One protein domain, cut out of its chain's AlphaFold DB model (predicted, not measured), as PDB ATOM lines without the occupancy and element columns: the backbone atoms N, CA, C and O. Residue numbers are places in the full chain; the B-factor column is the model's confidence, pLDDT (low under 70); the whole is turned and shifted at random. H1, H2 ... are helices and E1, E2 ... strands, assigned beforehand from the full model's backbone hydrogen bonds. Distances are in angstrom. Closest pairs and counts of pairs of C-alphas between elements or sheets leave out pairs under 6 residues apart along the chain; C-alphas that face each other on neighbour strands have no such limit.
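AT A GLANCE: This is residues 4 to 100 of the 104 residues of an uncharacterized protein of Okeania sp. SIO2H7 (UniProt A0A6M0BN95). A strongly twisted sheet of three antiparallel strands forms the core, and four helices of like length surround it: the hairpin H2 and H3 together with H4 cover one face, while H1 covers the other, making three layers, helices on both faces of a sheet. The printed part has 97 residues, with E1, H1, E2, H2, H3, H4 and E3 in that order along the chain. The sheet's order is E1, E3, E2, and the class is mixed, helices and strands. The whole is compact, with a radius of gyration of the C-alphas of 13.0 A, and its rounded outline spans 35 by 31 by 19 A.

HOW THE PARTS SIT: E1, residues 4 to 12, bends by 55 degrees at residue 9 and is an edge strand. Its antiparallel neighbour is the inner strand E3, residues 91 to 99, with N 6 and O 96 within hydrogen-bond range at 3.0 A. The other edge strand, E2, residues 31 to 36, is antiparallel to E3, with N 34 and O 95 at 2.9 A. H1, residues 13 to 26, runs along the strands at a height over the sheet of 9.6 A; the closest C-alphas of H1 and E2, those of Phe 16 and Gly 35, are 7.4 A apart. E1, H1 and E2 form a split strand-helix-strand unit, two strands running the same way with E3 between them, and its crossover is right-handed. H2, residues 41 to 54, lies over E3 and E2, slantwise to the strands, at 38 degrees to E2 on the local plane. H2 and H3, residues 59 to 72, form a helical hairpin: they touch at a shallow tilt of 27 degrees, opposite ways, closest at the C-alphas of Ser 52 and Val 59, 5.4 A apart. H3 runs across the strands, at 78 degrees to E1 on the local plane. H4, residues 74 to 87, lies over E1 and E3 and runs along the strands, at 8 degrees to E1 on the local plane. H1 is apart from H2, H3 and H4. In H1, H2, H3 and H4 every O i to N i+4 pair is within hydrogen-bond range.

IN THESE COORDINATES: E1 begins with C-alpha 4 at (-16.854, -3.986, 11.612) and is 23.6 A long. H1 measures 20.4 A, H2 20.3 A, H3 20.1 A and H4 20.0 A, while E2 measures 16.6 A. E3 is 26.1 A long and ends with C-alpha 99 at (-17.440, -9.033, 15.606).

THE WHOLE: The two C-alphas farthest apart, those of Gly 56 and Asp 86, are 35.7 A apart. The printed part has no cut, and its six links between named elements are tight. The mean pLDDT of the printed part is 94.1; residues 27 to 28 and residue 100 are under 70.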
ATOM      1  N   THR A   4     -17.573  -5.202  11.998       94.44
ATOM      2  CA  THR A   4     -16.854  -3.986  11.612       94.44
ATOM      3  C   THR A   4     -15.738  -4.353  10.653       94.44
ATOM      4  O   THR A   4     -15.080  -5.372  10.857       94.44
ATOM      5  N   PHE A   5     -15.496  -3.501   9.661       96.38
ATOM      6  CA  PHE A   5     -14.345  -3.591   8.772       96.38
ATOM      7  C   PHE A   5     -13.681  -2.220   8.659       96.38
ATOM      8  O   PHE A   5     -14.375  -1.207   8.569       96.38
ATOM      9  N   GLU A   6     -12.352  -2.191   8.659       96.38
ATOM     10  CA  GLU A   6     -11.579  -0.958   8.537       96.38
ATOM     11  C   GLU A   6     -10.213  -1.219   7.897       96.38
ATOM     12  O   GLU A   6      -9.543  -2.191   8.247       96.38
ATOM     13  N   LEU A   7      -9.776  -0.327   7.002       97.88
ATOM     14  CA  LEU A   7      -8.384  -0.256   6.548       97.88
ATOM     15  C   LEU A   7      -7.565   0.535   7.573       97.88
ATOM     16  O   LEU A   7      -7.852   1.704   7.820       97.88
ATOM     17  N   LEU A   8      -6.552  -0.097   8.167       96.75
ATOM     18  CA  LEU A   8      -5.759   0.482   9.258       96.75
ATOM     19  C   LEU A   8      -4.484   1.158   8.764       96.75
ATOM     20  O   LEU A   8      -4.079   2.196   9.286       96.75
ATOM     21  N   GLY A   9      -3.838   0.547   7.774       97.31
ATOM     22  CA  GLY A   9      -2.698   1.138   7.098       97.31
ATOM     23  C   GLY A   9      -1.670   0.137   6.632       97.31
ATOM     24  O   GLY A   9      -2.004  -1.003   6.350       97.31
ATOM     25  N   ILE A  10      -0.423   0.575   6.491       98.31
ATOM     26  CA  ILE A  10       0.612  -0.208   5.817       98.31
ATOM     27  C   ILE A  10       1.604  -0.744   6.830       98.31
ATOM     28  O   ILE A  10       2.065  -0.010   7.703       98.31
ATOM     29  N   SER A  11       1.953  -2.019   6.689       98.31
ATOM     30  CA  SER A  11       2.975  -2.664   7.505       98.31
ATOM     31  C   SER A  11       3.949  -3.441   6.627       98.31
ATOM     32  O   SER A  11       3.497  -4.148   5.723       98.31
ATOM     33  N   PRO A  12       5.254  -3.436   6.953       98.25
ATOM     34  CA  PRO A  12       6.188  -4.405   6.396       98.25
ATOM     35  C   PRO A  12       5.714  -5.835   6.665       98.25
ATOM     36  O   PRO A  12       5.188  -6.112   7.755       98.25
ATOM     37  N   ILE A  13       5.937  -6.744   5.712       97.94
ATOM     38  CA  ILE A  13       5.483  -8.147   5.784       97.94
ATOM     39  C   ILE A  13       5.960  -8.811   7.080       97.94
ATOM     40  O   ILE A  13       5.155  -9.364   7.830       97.94
ATOM     41  N   LEU A  14       7.257  -8.702   7.391       97.56
ATOM     42  CA  LEU A  14       7.842  -9.324   8.586       97.56
ATOM     43  C   LEU A  14       7.239  -8.774   9.882       97.56
ATOM     44  O   LEU A  14       7.028  -9.519  10.838       97.56
ATOM     45  N   HIS A  15       6.936  -7.476   9.920       97.44
ATOM     46  CA  HIS A  15       6.315  -6.866  11.089       97.44
ATOM     47  C   HIS A  15       4.877  -7.373  11.282       97.44
ATOM     48  O   HIS A  15       4.510  -7.771  12.388       97.44
ATOM     49  N   PHE A  16       4.094  -7.437  10.200       96.88
ATOM     50  CA  PHE A  16       2.730  -7.964  10.232       96.88
ATOM     51  C   PHE A  16       2.702  -9.443  10.639       96.88
ATOM     52  O   PHE A  16       1.937  -9.832  11.519       96.88
ATOM     53  N   PHE A  17       3.594 -10.258  10.074       95.12
ATOM     54  CA  PHE A  17       3.726 -11.673  10.410       95.12
ATOM     55  C   PHE A  17       4.055 -11.897  11.893       95.12
ATOM     56  O   PHE A  17       3.396 -12.686  12.571       95.12
ATOM     57  N   ASN A  18       5.023 -11.153  12.432       94.81
ATOM     58  CA  ASN A  18       5.366 -11.229  13.853       94.81
ATOM     59  C   ASN A  18       4.193 -10.814  14.753       94.81
ATOM     60  O   ASN A  18       4.009 -11.376  15.833       94.81
ATOM     61  N   HIS A  19       3.391  -9.839  14.321       92.44
ATOM     62  CA  HIS A  19       2.183  -9.439  15.036       92.44
ATOM     63  C   HIS A  19       1.121 -10.550  15.031       92.44
ATOM     64  O   HIS A  19       0.582 -10.879  16.087       92.44
ATOM     65  N   GLN A  20       0.884 -11.187  13.880       90.50
ATOM     66  CA  GLN A  20      -0.041 -12.319  13.742       90.50
ATOM     67  C   GLN A  20       0.322 -13.483  14.675       90.50
ATOM     68  O   GLN A  20      -0.550 -14.012  15.363       90.50
ATOM     69  N   GLN A  21       1.609 -13.837  14.777       90.69
ATOM     70  CA  GLN A  21       2.048 -14.897  15.692       90.69
ATOM     71  C   GLN A  21       1.736 -14.585  17.160       90.69
ATOM     72  O   GLN A  21       1.290 -15.464  17.894       90.69
ATOM     73  N   LYS A  22       1.935 -13.335  17.597       89.38
ATOM     74  CA  LYS A  22       1.624 -12.924  18.976       89.38
ATOM     75  C   LYS A  22       0.126 -13.036  19.269       89.38
ATOM     76  O   LYS A  22      -0.254 -13.588  20.297       89.38
ATOM     77  N   LEU A  23      -0.718 -12.595  18.338       85.62
ATOM     78  CA  LEU A  23      -2.174 -12.666  18.491       85.62
ATOM     79  C   LEU A  23      -2.708 -14.104  18.538       85.62
ATOM     80  O   LEU A  23      -3.669 -14.373  19.263       85.62
ATOM     81  N   GLN A  24      -2.088 -15.040  17.811       81.19
ATOM     82  CA  GLN A  24      -2.458 -16.460  17.886       81.19
ATOM     83  C   GLN A  24      -2.249 -17.038  19.293       81.19
ATOM     84  O   GLN A  24      -3.054 -17.856  19.744       81.19
ATOM     85  N   VAL A  25      -1.219 -16.585  20.014       81.44
ATOM     86  CA  VAL A  25      -0.970 -16.990  21.408       81.44
ATOM     87  C   VAL A  25      -2.031 -16.416  22.350       81.44
ATOM     88  O   VAL A  25      -2.493 -17.111  23.255       81.44
ATOM     89  N   GLU A  26      -2.464 -15.177  22.113       77.38
ATOM     90  CA  GLU A  26      -3.443 -14.466  22.950       77.38
ATOM     91  C   GLU A  26      -4.899 -14.926  22.734       77.38
ATOM     92  O   GLU A  26      -5.776 -14.568  23.518       77.38
ATOM     93  N   LYS A  27      -5.170 -15.751  21.709       68.50
ATOM     94  CA  LYS A  27      -6.503 -16.298  21.370       68.50
ATOM     95  C   LYS A  27      -7.610 -15.241  21.319       68.50
ATOM     96  O   LYS A  27      -8.726 -15.475  21.784       68.50
ATOM     97  N   ASN A  28      -7.338 -14.083  20.723       66.75
ATOM     98  CA  ASN A  28      -8.377 -13.074  20.557       66.75
ATOM     99  C   ASN A  28      -9.430 -13.581  19.548       66.75
ATOM    100  O   ASN A  28      -9.101 -13.907  18.405       66.75
ATOM    101  N   LEU A  29     -10.683 -13.751  19.989       71.69
ATOM    102  CA  LEU A  29     -11.772 -14.351  19.194       71.69
ATOM    103  C   LEU A  29     -12.659 -13.313  18.493       71.69
ATOM    104  O   LEU A  29     -13.535 -13.680  17.711       71.69
ATOM    105  N   THR A  30     -12.468 -12.030  18.794       84.06
ATOM    106  CA  THR A  30     -13.398 -10.965  18.399       84.06
ATOM    107  C   THR A  30     -12.922 -10.170  17.195       84.06
ATOM    108  O   THR A  30     -13.743  -9.544  16.529       84.06
ATOM    109  N   VAL A  31     -11.623 -10.200  16.898       89.88
ATOM    110  CA  VAL A  31     -11.000  -9.436  15.818       89.88
ATOM    111  C   VAL A  31      -9.975 -10.274  15.080       89.88
ATOM    112  O   VAL A  31      -9.298 -11.114  15.668       89.88
ATOM    113  N   GLU A  32      -9.851  -9.984  13.795       92.19
ATOM    114  CA  GLU A  32      -8.859 -10.544  12.899       92.19
ATOM    115  C   GLU A  32      -8.239  -9.443  12.051       92.19
ATOM    116  O   GLU A  32      -8.912  -8.486  11.655       92.19
ATOM    117  N   TYR A  33      -6.946  -9.588  11.779       94.50
ATOM    118  CA  TYR A  33      -6.209  -8.654  10.937       94.50
ATOM    119  C   TYR A  33      -5.820  -9.336   9.635       94.50
ATOM    120  O   TYR A  33      -5.306 -10.450   9.634       94.50
ATOM    121  N   LEU A  34      -6.051  -8.644   8.527       95.69
ATOM    122  CA  LEU A  34      -5.840  -9.139   7.171       95.69
ATOM    123  C   LEU A  34      -4.758  -8.293   6.518       95.69
ATOM    124  O   LEU A  34      -4.854  -7.071   6.565       95.69
ATOM    125  N   GLY A  35      -3.756  -8.921   5.913       97.19
ATOM    126  CA  GLY A  35      -2.713  -8.234   5.155       97.19
ATOM    127  C   GLY A  35      -2.792  -8.627   3.686       97.19
ATOM    128  O   GLY A  35      -2.747  -9.816   3.384       97.19
ATOM    129  N   ASN A  36      -2.900  -7.647   2.790       98.06
ATOM    130  CA  ASN A  36      -2.986  -7.868   1.346       98.06
ATOM    131  C   ASN A  36      -2.006  -6.971   0.578       98.06
ATOM    132  O   ASN A  36      -1.776  -5.823   0.956       98.06
ATOM    133  N   HIS A  37      -1.463  -7.488  -0.527       97.31
ATOM    134  CA  HIS A  37      -0.584  -6.740  -1.439       97.31
ATOM    135  C   HIS A  37      -1.348  -5.831  -2.408       97.31
ATOM    136  O   HIS A  37      -0.752  -4.986  -3.070       97.31
ATOM    137  N   GLU A  38      -2.668  -5.983  -2.483       97.44
ATOM    138  CA  GLU A  38      -3.524  -5.227  -3.388       97.44
ATOM    139  C   GLU A  38      -4.664  -4.559  -2.617       97.44
ATOM    140  O   GLU A  38      -5.291  -5.153  -1.736       97.44
ATOM    141  N   CYS A  39      -4.948  -3.303  -2.963       97.94
ATOM    142  CA  CYS A  39      -6.058  -2.538  -2.407       97.94
ATOM    143  C   CYS A  39      -7.298  -2.673  -3.305       97.94
ATOM    144  O   CYS A  39      -7.696  -1.716  -3.975       97.94
ATOM    145  N   SER A  40      -7.904  -3.861  -3.333       97.69
ATOM    146  CA  SER A  40      -9.100  -4.138  -4.136       97.69
ATOM    147  C   SER A  40     -10.191  -4.847  -3.334       97.69
ATOM    148  O   SER A  40      -9.924  -5.577  -2.379       97.69
ATOM    149  N   LEU A  41     -11.447  -4.610  -3.715       98.31
ATOM    150  CA  LEU A  41     -12.599  -5.180  -3.017       98.31
ATOM    151  C   LEU A  41     -12.584  -6.714  -3.055       98.31
ATOM    152  O   LEU A  41     -12.805  -7.357  -2.036       98.31
ATOM    153  N   ASP A  42     -12.313  -7.297  -4.218       97.94
ATOM    154  CA  ASP A  42     -12.315  -8.744  -4.441       97.94
ATOM    155  C   ASP A  42     -11.249  -9.467  -3.605       97.94
ATOM    156  O   ASP A  42     -11.537 -10.512  -3.014       97.94
ATOM    157  N   VAL A  43     -10.059  -8.875  -3.465       97.81
ATOM    158  CA  VAL A  43      -8.985  -9.417  -2.625       97.81
ATOM    159  C   VAL A  43      -9.416  -9.449  -1.162       97.81
ATOM    160  O   VAL A  43      -9.293 -10.485  -0.508       97.81
ATOM    161  N   PHE A  44     -10.002  -8.363  -0.651       98.00
ATOM    162  CA  PHE A  44     -10.467  -8.333   0.735       98.00
ATOM    163  C   PHE A  44     -11.696  -9.206   0.986       98.00
ATOM    164  O   PHE A  44     -11.763  -9.802   2.061       98.00
ATOM    165  N   ILE A  45     -12.617  -9.345   0.023       98.25
ATOM    166  CA  ILE A  45     -13.720 -10.319   0.095       98.25
ATOM    167  C   ILE A  45     -13.147 -11.727   0.279       98.25
ATOM    168  O   ILE A  45     -13.490 -12.405   1.246       98.25
ATOM    169  N   LYS A  46     -12.194 -12.127  -0.569       97.62
ATOM    170  CA  LYS A  46     -11.558 -13.444  -0.478       97.62
ATOM    171  C   LYS A  46     -10.851 -13.656   0.866       97.62
ATOM    172  O   LYS A  46     -10.945 -14.732   1.455       97.62
ATOM    173  N   SER A  47     -10.156 -12.638   1.382       96.00
ATOM    174  CA  SER A  47      -9.506 -12.716   2.697       96.00
ATOM    175  C   SER A  47     -10.513 -12.902   3.836       96.00
ATOM    176  O   SER A  47     -10.279 -13.733   4.717       96.00
ATOM    177  N   VAL A  48     -11.629 -12.157   3.838       96.00
ATOM    178  CA  VAL A  48     -12.626 -12.276   4.915       96.00
ATOM    179  C   VAL A  48     -13.427 -13.566   4.841       96.00
ATOM    180  O   VAL A  48     -13.851 -14.042   5.890       96.00
ATOM    181  N   GLU A  49     -13.637 -14.150   3.664       96.38
ATOM    182  CA  GLU A  49     -14.343 -15.430   3.523       96.38
ATOM    183  C   GLU A  49     -13.590 -16.567   4.222       96.38
ATOM    184  O   GLU A  49     -14.186 -17.308   5.011       96.38
ATOM    185  N   ASN A  50     -12.272 -16.646   4.006       92.12
ATOM    186  CA  ASN A  50     -11.410 -17.638   4.653       92.12
ATOM    187  C   ASN A  50     -11.461 -17.492   6.179       92.12
ATOM    188  O   ASN A  50     -11.831 -18.422   6.893       92.12
ATOM    189  N   VAL A  51     -11.190 -16.283   6.677       90.81
ATOM    190  CA  VAL A  51     -11.155 -16.009   8.118       90.81
ATOM    191  C   VAL A  51     -12.522 -16.193   8.775       90.81
ATOM    192  O   VAL A  51     -12.618 -16.720   9.882       90.81
ATOM    193  N   SER A  52     -13.602 -15.792   8.103       92.38
ATOM    194  CA  SER A  52     -14.955 -15.966   8.640       92.38
ATOM    195  C   SER A  52     -15.314 -17.441   8.784       92.38
ATOM    196  O   SER A  52     -15.951 -17.810   9.768       92.38
ATOM    197  N   THR A  53     -14.881 -18.277   7.838       89.69
ATOM    198  CA  THR A  53     -15.085 -19.730   7.896       89.69
ATOM    199  C   THR A  53     -14.329 -20.331   9.078       89.69
ATOM    200  O   THR A  53     -14.935 -21.020   9.899       89.69
ATOM    201  N   ASP A  54     -13.050 -19.982   9.238       88.19
ATOM    202  CA  ASP A  54     -12.202 -20.481  10.329       88.19
ATOM    203  C   ASP A  54     -12.706 -20.048  11.717       88.19
ATOM    204  O   ASP A  54     -12.596 -20.787  12.698       88.19
ATOM    205  N   ARG A  55     -13.297 -18.850  11.812       86.81
ATOM    206  CA  ARG A  55     -13.844 -18.283  13.056       86.81
ATOM    207  C   ARG A  55     -15.311 -18.642  13.318       86.81
ATOM    208  O   ARG A  55     -15.848 -18.245  14.355       86.81
ATOM    209  N   GLY A  56     -15.978 -19.357  12.409       89.31
ATOM    210  CA  GLY A  56     -17.409 -19.670  12.514       89.31
ATOM    211  C   GLY A  56     -18.318 -18.434  12.465       89.31
ATOM    212  O   GLY A  56     -19.401 -18.423  13.053       89.31
ATOM    213  N   TRP A  57     -17.872 -17.360  11.814       92.00
ATOM    214  CA  TRP A  57     -18.646 -16.136  11.631       92.00
ATOM    215  C   TRP A  57     -19.633 -16.257  10.466       92.00
ATOM    216  O   TRP A  57     -19.497 -17.085   9.568       92.00
ATOM    217  N   ARG A  58     -20.646 -15.385  10.463       94.06
ATOM    218  CA  ARG A  58     -21.617 -15.267   9.370       94.06
ATOM    219  C   ARG A  58     -20.954 -14.634   8.149       94.06
ATOM    220  O   ARG A  58     -20.964 -13.412   8.015       94.06
ATOM    221  N   VAL A  59     -20.382 -15.472   7.283       95.31
ATOM    222  CA  VAL A  59     -19.635 -15.068   6.076       95.31
ATOM    223  C   VAL A  59     -20.403 -14.023   5.263       95.31
ATOM    224  O   VAL A  59     -19.856 -12.974   4.938       95.31
ATOM    225  N   ASP A  60     -21.701 -14.247   5.039       95.88
ATOM    226  CA  ASP A  60     -22.593 -13.334   4.318       95.88
ATOM    227  C   ASP A  60     -22.617 -11.919   4.921       95.88
ATOM    228  O   ASP A  60     -22.574 -10.925   4.199       95.88
ATOM    229  N   LYS A  61     -22.625 -11.818   6.253       95.81
ATOM    230  CA  LYS A  61     -22.650 -10.540   6.976       95.81
ATOM    231  C   LYS A  61     -21.294  -9.863   7.054       95.81
ATOM    232  O   LYS A  61     -21.229  -8.631   7.060       95.81
ATOM    233  N   VAL A  62     -20.219 -10.639   7.097       96.06
ATOM    234  CA  VAL A  62     -18.866 -10.087   7.036       96.06
ATOM    235  C   VAL A  62     -18.599  -9.510   5.646       96.06
ATOM    236  O   VAL A  62     -18.193  -8.354   5.545       96.06
ATOM    237  N   VAL A  63     -18.924 -10.248   4.582       97.50
ATOM    238  CA  VAL A  63     -18.799  -9.776   3.193       97.50
ATOM    239  C   VAL A  63     -19.666  -8.537   2.947       97.50
ATOM    240  O   VAL A  63     -19.175  -7.549   2.406       97.50
ATOM    241  N   GLU A  64     -20.918  -8.524   3.416       97.56
ATOM    242  CA  GLU A  64     -21.783  -7.334   3.354       97.56
ATOM    243  C   GLU A  64     -21.138  -6.117   4.046       97.56
ATOM    244  O   GLU A  64     -21.233  -4.993   3.554       97.56
ATOM    245  N   THR A  65     -20.445  -6.322   5.169       96.94
ATOM    246  CA  THR A  65     -19.747  -5.245   5.891       96.94
ATOM    247  C   THR A  65     -18.563  -4.698   5.088       96.94
ATOM    248  O   THR A  65     -18.386  -3.482   5.024       96.94
ATOM    249  N   VAL A  66     -17.794  -5.571   4.431       97.81
ATOM    250  CA  VAL A  66     -16.706  -5.188   3.516       97.81
ATOM    251  C   VAL A  66     -17.258  -4.371   2.348       97.81
ATOM    252  O   VAL A  66     -16.826  -3.244   2.132       97.81
ATOM    253  N   ILE A  67     -18.271  -4.877   1.642       98.25
ATOM    254  CA  ILE A  67     -18.875  -4.174   0.497       98.25
ATOM    255  C   ILE A  67     -19.388  -2.791   0.917       98.25
ATOM    256  O   ILE A  67     -19.103  -1.795   0.251       98.25
ATOM    257  N   ASN A  68     -20.086  -2.706   2.051       97.69
ATOM    258  CA  ASN A  68     -20.581  -1.435   2.571       97.69
ATOM    259  C   ASN A  68     -19.448  -0.471   2.935       97.69
ATOM    260  O   ASN A  68     -19.565   0.722   2.655       97.69
ATOM    261  N   PHE A  69     -18.346  -0.947   3.519       97.69
ATOM    262  CA  PHE A  69     -17.174  -0.103   3.737       97.69
ATOM    263  C   PHE A  69     -16.653   0.458   2.408       97.69
ATOM    264  O   PHE A  69     -16.455   1.668   2.306       97.69
ATOM    265  N   TRP A  70     -16.506  -0.378   1.375       98.06
ATOM    266  CA  TRP A  70     -16.003   0.072   0.075       98.06
ATOM    267  C   TRP A  70     -16.903   1.128  -0.573       98.06
ATOM    268  O   TRP A  70     -16.424   2.166  -1.021       98.06
ATOM    269  N   MET A  71     -18.214   0.891  -0.582       97.88
ATOM    270  CA  MET A  71     -19.182   1.795  -1.211       97.88
ATOM    271  C   MET A  71     -19.253   3.170  -0.538       97.88
ATOM    272  O   MET A  71     -19.560   4.157  -1.200       97.88
ATOM    273  N   ASN A  72     -18.975   3.241   0.767       97.88
ATOM    274  CA  ASN A  72     -19.121   4.469   1.549       97.88
ATOM    275  C   ASN A  72     -17.801   5.213   1.802       97.88
ATOM    276  O   ASN A  72     -17.835   6.307   2.357       97.88
ATOM    277  N   ASN A  73     -16.646   4.652   1.425       97.62
ATOM    278  CA  ASN A  73     -15.333   5.237   1.736       97.62
ATOM    279  C   ASN A  73     -14.390   5.342   0.514       97.62
ATOM    280  O   ASN A  73     -13.219   4.962   0.628       97.62
ATOM    281  N   PRO A  74     -14.838   5.860  -0.649       97.31
ATOM    282  CA  PRO A  74     -14.025   5.895  -1.869       97.31
ATOM    283  C   PRO A  74     -12.704   6.664  -1.696       97.31
ATOM    284  O   PRO A  74     -11.661   6.185  -2.141       97.31
ATOM    285  N   ASP A  75     -12.718   7.790  -0.976       97.94
ATOM    286  CA  ASP A  75     -11.514   8.598  -0.728       97.94
ATOM    287  C   ASP A  75     -10.478   7.839   0.113       97.94
ATOM    288  O   ASP A  75      -9.282   7.876  -0.172       97.94
ATOM    289  N   SER A  76     -10.938   7.094   1.125       96.12
ATOM    290  CA  SER A  76     -10.073   6.262   1.970       96.12
ATOM    291  C   SER A  76      -9.435   5.129   1.165       96.12
ATOM    292  O   SER A  76      -8.238   4.871   1.285       96.12
ATOM    293  N   ILE A  77     -10.208   4.488   0.283       98.25
ATOM    294  CA  ILE A  77      -9.711   3.431  -0.608       98.25
ATOM    295  C   ILE A  77      -8.657   3.990  -1.562       98.25
ATOM    296  O   ILE A  77      -7.592   3.396  -1.720       98.25
ATOM    297  N   GLN A  78      -8.925   5.141  -2.184       98.25
ATOM    298  CA  GLN A  78      -7.970   5.784  -3.079       98.25
ATOM    299  C   GLN A  78      -6.683   6.162  -2.338       98.25
ATOM    300  O   GLN A  78      -5.586   5.906  -2.844       98.25
ATOM    301  N   TYR A  79      -6.812   6.723  -1.135       98.38
ATOM    302  CA  TYR A  79      -5.682   7.059  -0.279       98.38
ATOM    303  C   TYR A  79      -4.825   5.825   0.022       98.38
ATOM    304  O   TYR A  79      -3.628   5.825  -0.269       98.38
ATOM    305  N   TRP A  80      -5.420   4.745   0.532       98.31
ATOM    306  CA  TRP A  80      -4.671   3.538   0.883       98.31
ATOM    307  C   TRP A  80      -4.066   2.831  -0.326       98.31
ATOM    308  O   TRP A  80      -2.938   2.349  -0.234       98.31
ATOM    309  N   ASN A  81      -4.748   2.839  -1.472       98.12
ATOM    310  CA  ASN A  81      -4.195   2.321  -2.719       98.12
ATOM    311  C   ASN A  81      -2.942   3.101  -3.151       98.12
ATOM    312  O   ASN A  81      -1.943   2.498  -3.532       98.12
ATOM    313  N   SER A  82      -2.965   4.437  -3.057       98.31
ATOM    314  CA  SER A  82      -1.785   5.263  -3.346       98.31
ATOM    315  C   SER A  82      -0.651   4.961  -2.375       98.31
ATOM    316  O   SER A  82       0.470   4.694  -2.793       98.31
ATOM    317  N   ARG A  83      -0.950   4.939  -1.072       98.19
ATOM    318  CA  ARG A  83       0.055   4.689  -0.038       98.19
ATOM    319  C   ARG A  83       0.700   3.309  -0.191       98.19
ATOM    320  O   ARG A  83       1.898   3.189   0.041       98.19
ATOM    321  N   LEU A  84      -0.070   2.284  -0.568       98.38
ATOM    322  CA  LEU A  84       0.438   0.923  -0.766       98.38
ATOM    323  C   LEU A  84       1.420   0.867  -1.937       98.38
ATOM    324  O   LEU A  84       2.495   0.289  -1.805       98.38
ATOM    325  N   LYS A  85       1.087   1.538  -3.046       97.50
ATOM    326  CA  LYS A  85       1.988   1.676  -4.197       97.50
ATOM    327  C   LYS A  85       3.289   2.381  -3.818       97.50
ATOM    328  O   LYS A  85       4.354   1.912  -4.202       97.50
ATOM    329  N   ASP A  86       3.207   3.452  -3.030       97.88
ATOM    330  CA  ASP A  86       4.388   4.193  -2.567       97.88
ATOM    331  C   ASP A  86       5.282   3.361  -1.631       97.88
ATOM    332  O   ASP A  86       6.493   3.573  -1.578       97.88
ATOM    333  N   ALA A  87       4.698   2.435  -0.865       96.94
ATOM    334  CA  ALA A  87       5.425   1.607   0.095       96.94
ATOM    335  C   ALA A  87       6.224   0.465  -0.560       96.94
ATOM    336  O   ALA A  87       7.218   0.015   0.010       96.94
ATOM    337  N   GLY A  88       5.820   0.003  -1.745       95.00
ATOM    338  CA  GLY A  88       6.490  -1.079  -2.470       95.00
ATOM    339  C   GLY A  88       6.135  -2.489  -1.978       95.00
ATOM    340  O   GLY A  88       5.343  -2.673  -1.056       95.00
ATOM    341  N   GLU A  89       6.732  -3.494  -2.621       95.75
ATOM    342  CA  GLU A  89       6.291  -4.901  -2.567       95.75
ATOM    343  C   GLU A  89       6.489  -5.588  -1.205       95.75
ATOM    344  O   GLU A  89       5.734  -6.492  -0.854       95.75
ATOM    345  N   GLU A  90       7.434  -5.109  -0.392       97.69
ATOM    346  CA  GLU A  90       7.736  -5.648   0.946       97.69
ATOM    347  C   GLU A  90       6.739  -5.194   2.033       97.69
ATOM    348  O   GLU A  90       6.986  -5.331   3.238       97.69
ATOM    349  N   ASN A  91       5.601  -4.636   1.620       98.44
ATOM    350  CA  ASN A  91       4.577  -4.089   2.491       98.44
ATOM    351  C   ASN A  91       3.184  -4.629   2.156       98.44
ATOM    352  O   ASN A  91       2.873  -5.007   1.028       98.44
ATOM    353  N   LEU A  92       2.329  -4.629   3.174       98.62
ATOM    354  CA  LEU A  92       0.942  -5.066   3.109       98.62
ATOM    355  C   LEU A  92       0.028  -3.920   3.519       98.62
ATOM    356  O   LEU A  92       0.303  -3.230   4.503       98.62
ATOM    357  N   LEU A  93      -1.096  -3.778   2.822       98.62
ATOM    358  CA  LEU A  93      -2.239  -3.046   3.345       98.62
ATOM    359  C   LEU A  93      -2.945  -3.929   4.371       98.62
ATOM    360  O   LEU A  93      -3.419  -5.024   4.065       98.62
ATOM    361  N   VAL A  94      -3.000  -3.428   5.595       98.31
ATOM    362  CA  VAL A  94      -3.596  -4.078   6.749       98.31
ATOM    363  C   VAL A  94      -5.019  -3.577   6.935       98.31
ATOM    364  O   VAL A  94      -5.265  -2.374   7.048       98.31
ATOM    365  N   ALA A  95      -5.947  -4.518   7.035       97.88
ATOM    366  CA  ALA A  95      -7.307  -4.284   7.479       97.88
ATOM    367  C   ALA A  95      -7.592  -5.021   8.781       97.88
ATOM    368  O   ALA A  95      -6.917  -5.988   9.138       97.88
ATOM    369  N   ARG A  96      -8.643  -4.584   9.463       95.25
ATOM    370  CA  ARG A  96      -9.232  -5.276  10.602       95.25
ATOM    371  C   ARG A  96     -10.671  -5.620  10.288       95.25
ATOM    372  O   ARG A  96     -11.440  -4.758   9.871       95.25
ATOM    373  N   VAL A  97     -11.036  -6.859  10.581       94.88
ATOM    374  CA  VAL A  97     -12.417  -7.320  10.642       94.88
ATOM    375  C   VAL A  97     -12.720  -7.762  12.068       94.88
ATOM    376  O   VAL A  97     -11.881  -8.363  12.732       94.88
ATOM    377  N   GLY A  98     -13.896  -7.432  12.585       91.50
ATOM    378  CA  GLY A  98     -14.247  -7.770  13.961       91.50
ATOM    379  C   GLY A  98     -15.732  -7.996  14.155       91.50
ATOM    380  O   GLY A  98     -16.545  -7.441  13.421       91.50
ATOM    381  N   ASN A  99     -16.078  -8.809  15.149       87.44
ATOM    382  CA  ASN A  99     -17.440  -9.033  15.606       87.44
ATOM    383  C   ASN A  99     -17.744  -8.096  16.785       87.44
ATOM    384  O   ASN A  99     -17.328  -8.337  17.917       87.44
ATOM    385  N   ALA A 100     -18.507  -7.037  16.520       69.06
ATOM    386  CA  ALA A 100     -18.926  -6.034  17.494       69.06
ATOM    387  C   ALA A 100     -19.921  -6.561  18.549       69.06
ATOM    388  O   ALA A 100     -20.240  -5.845  19.497       69.06
TER     389      ALA A 100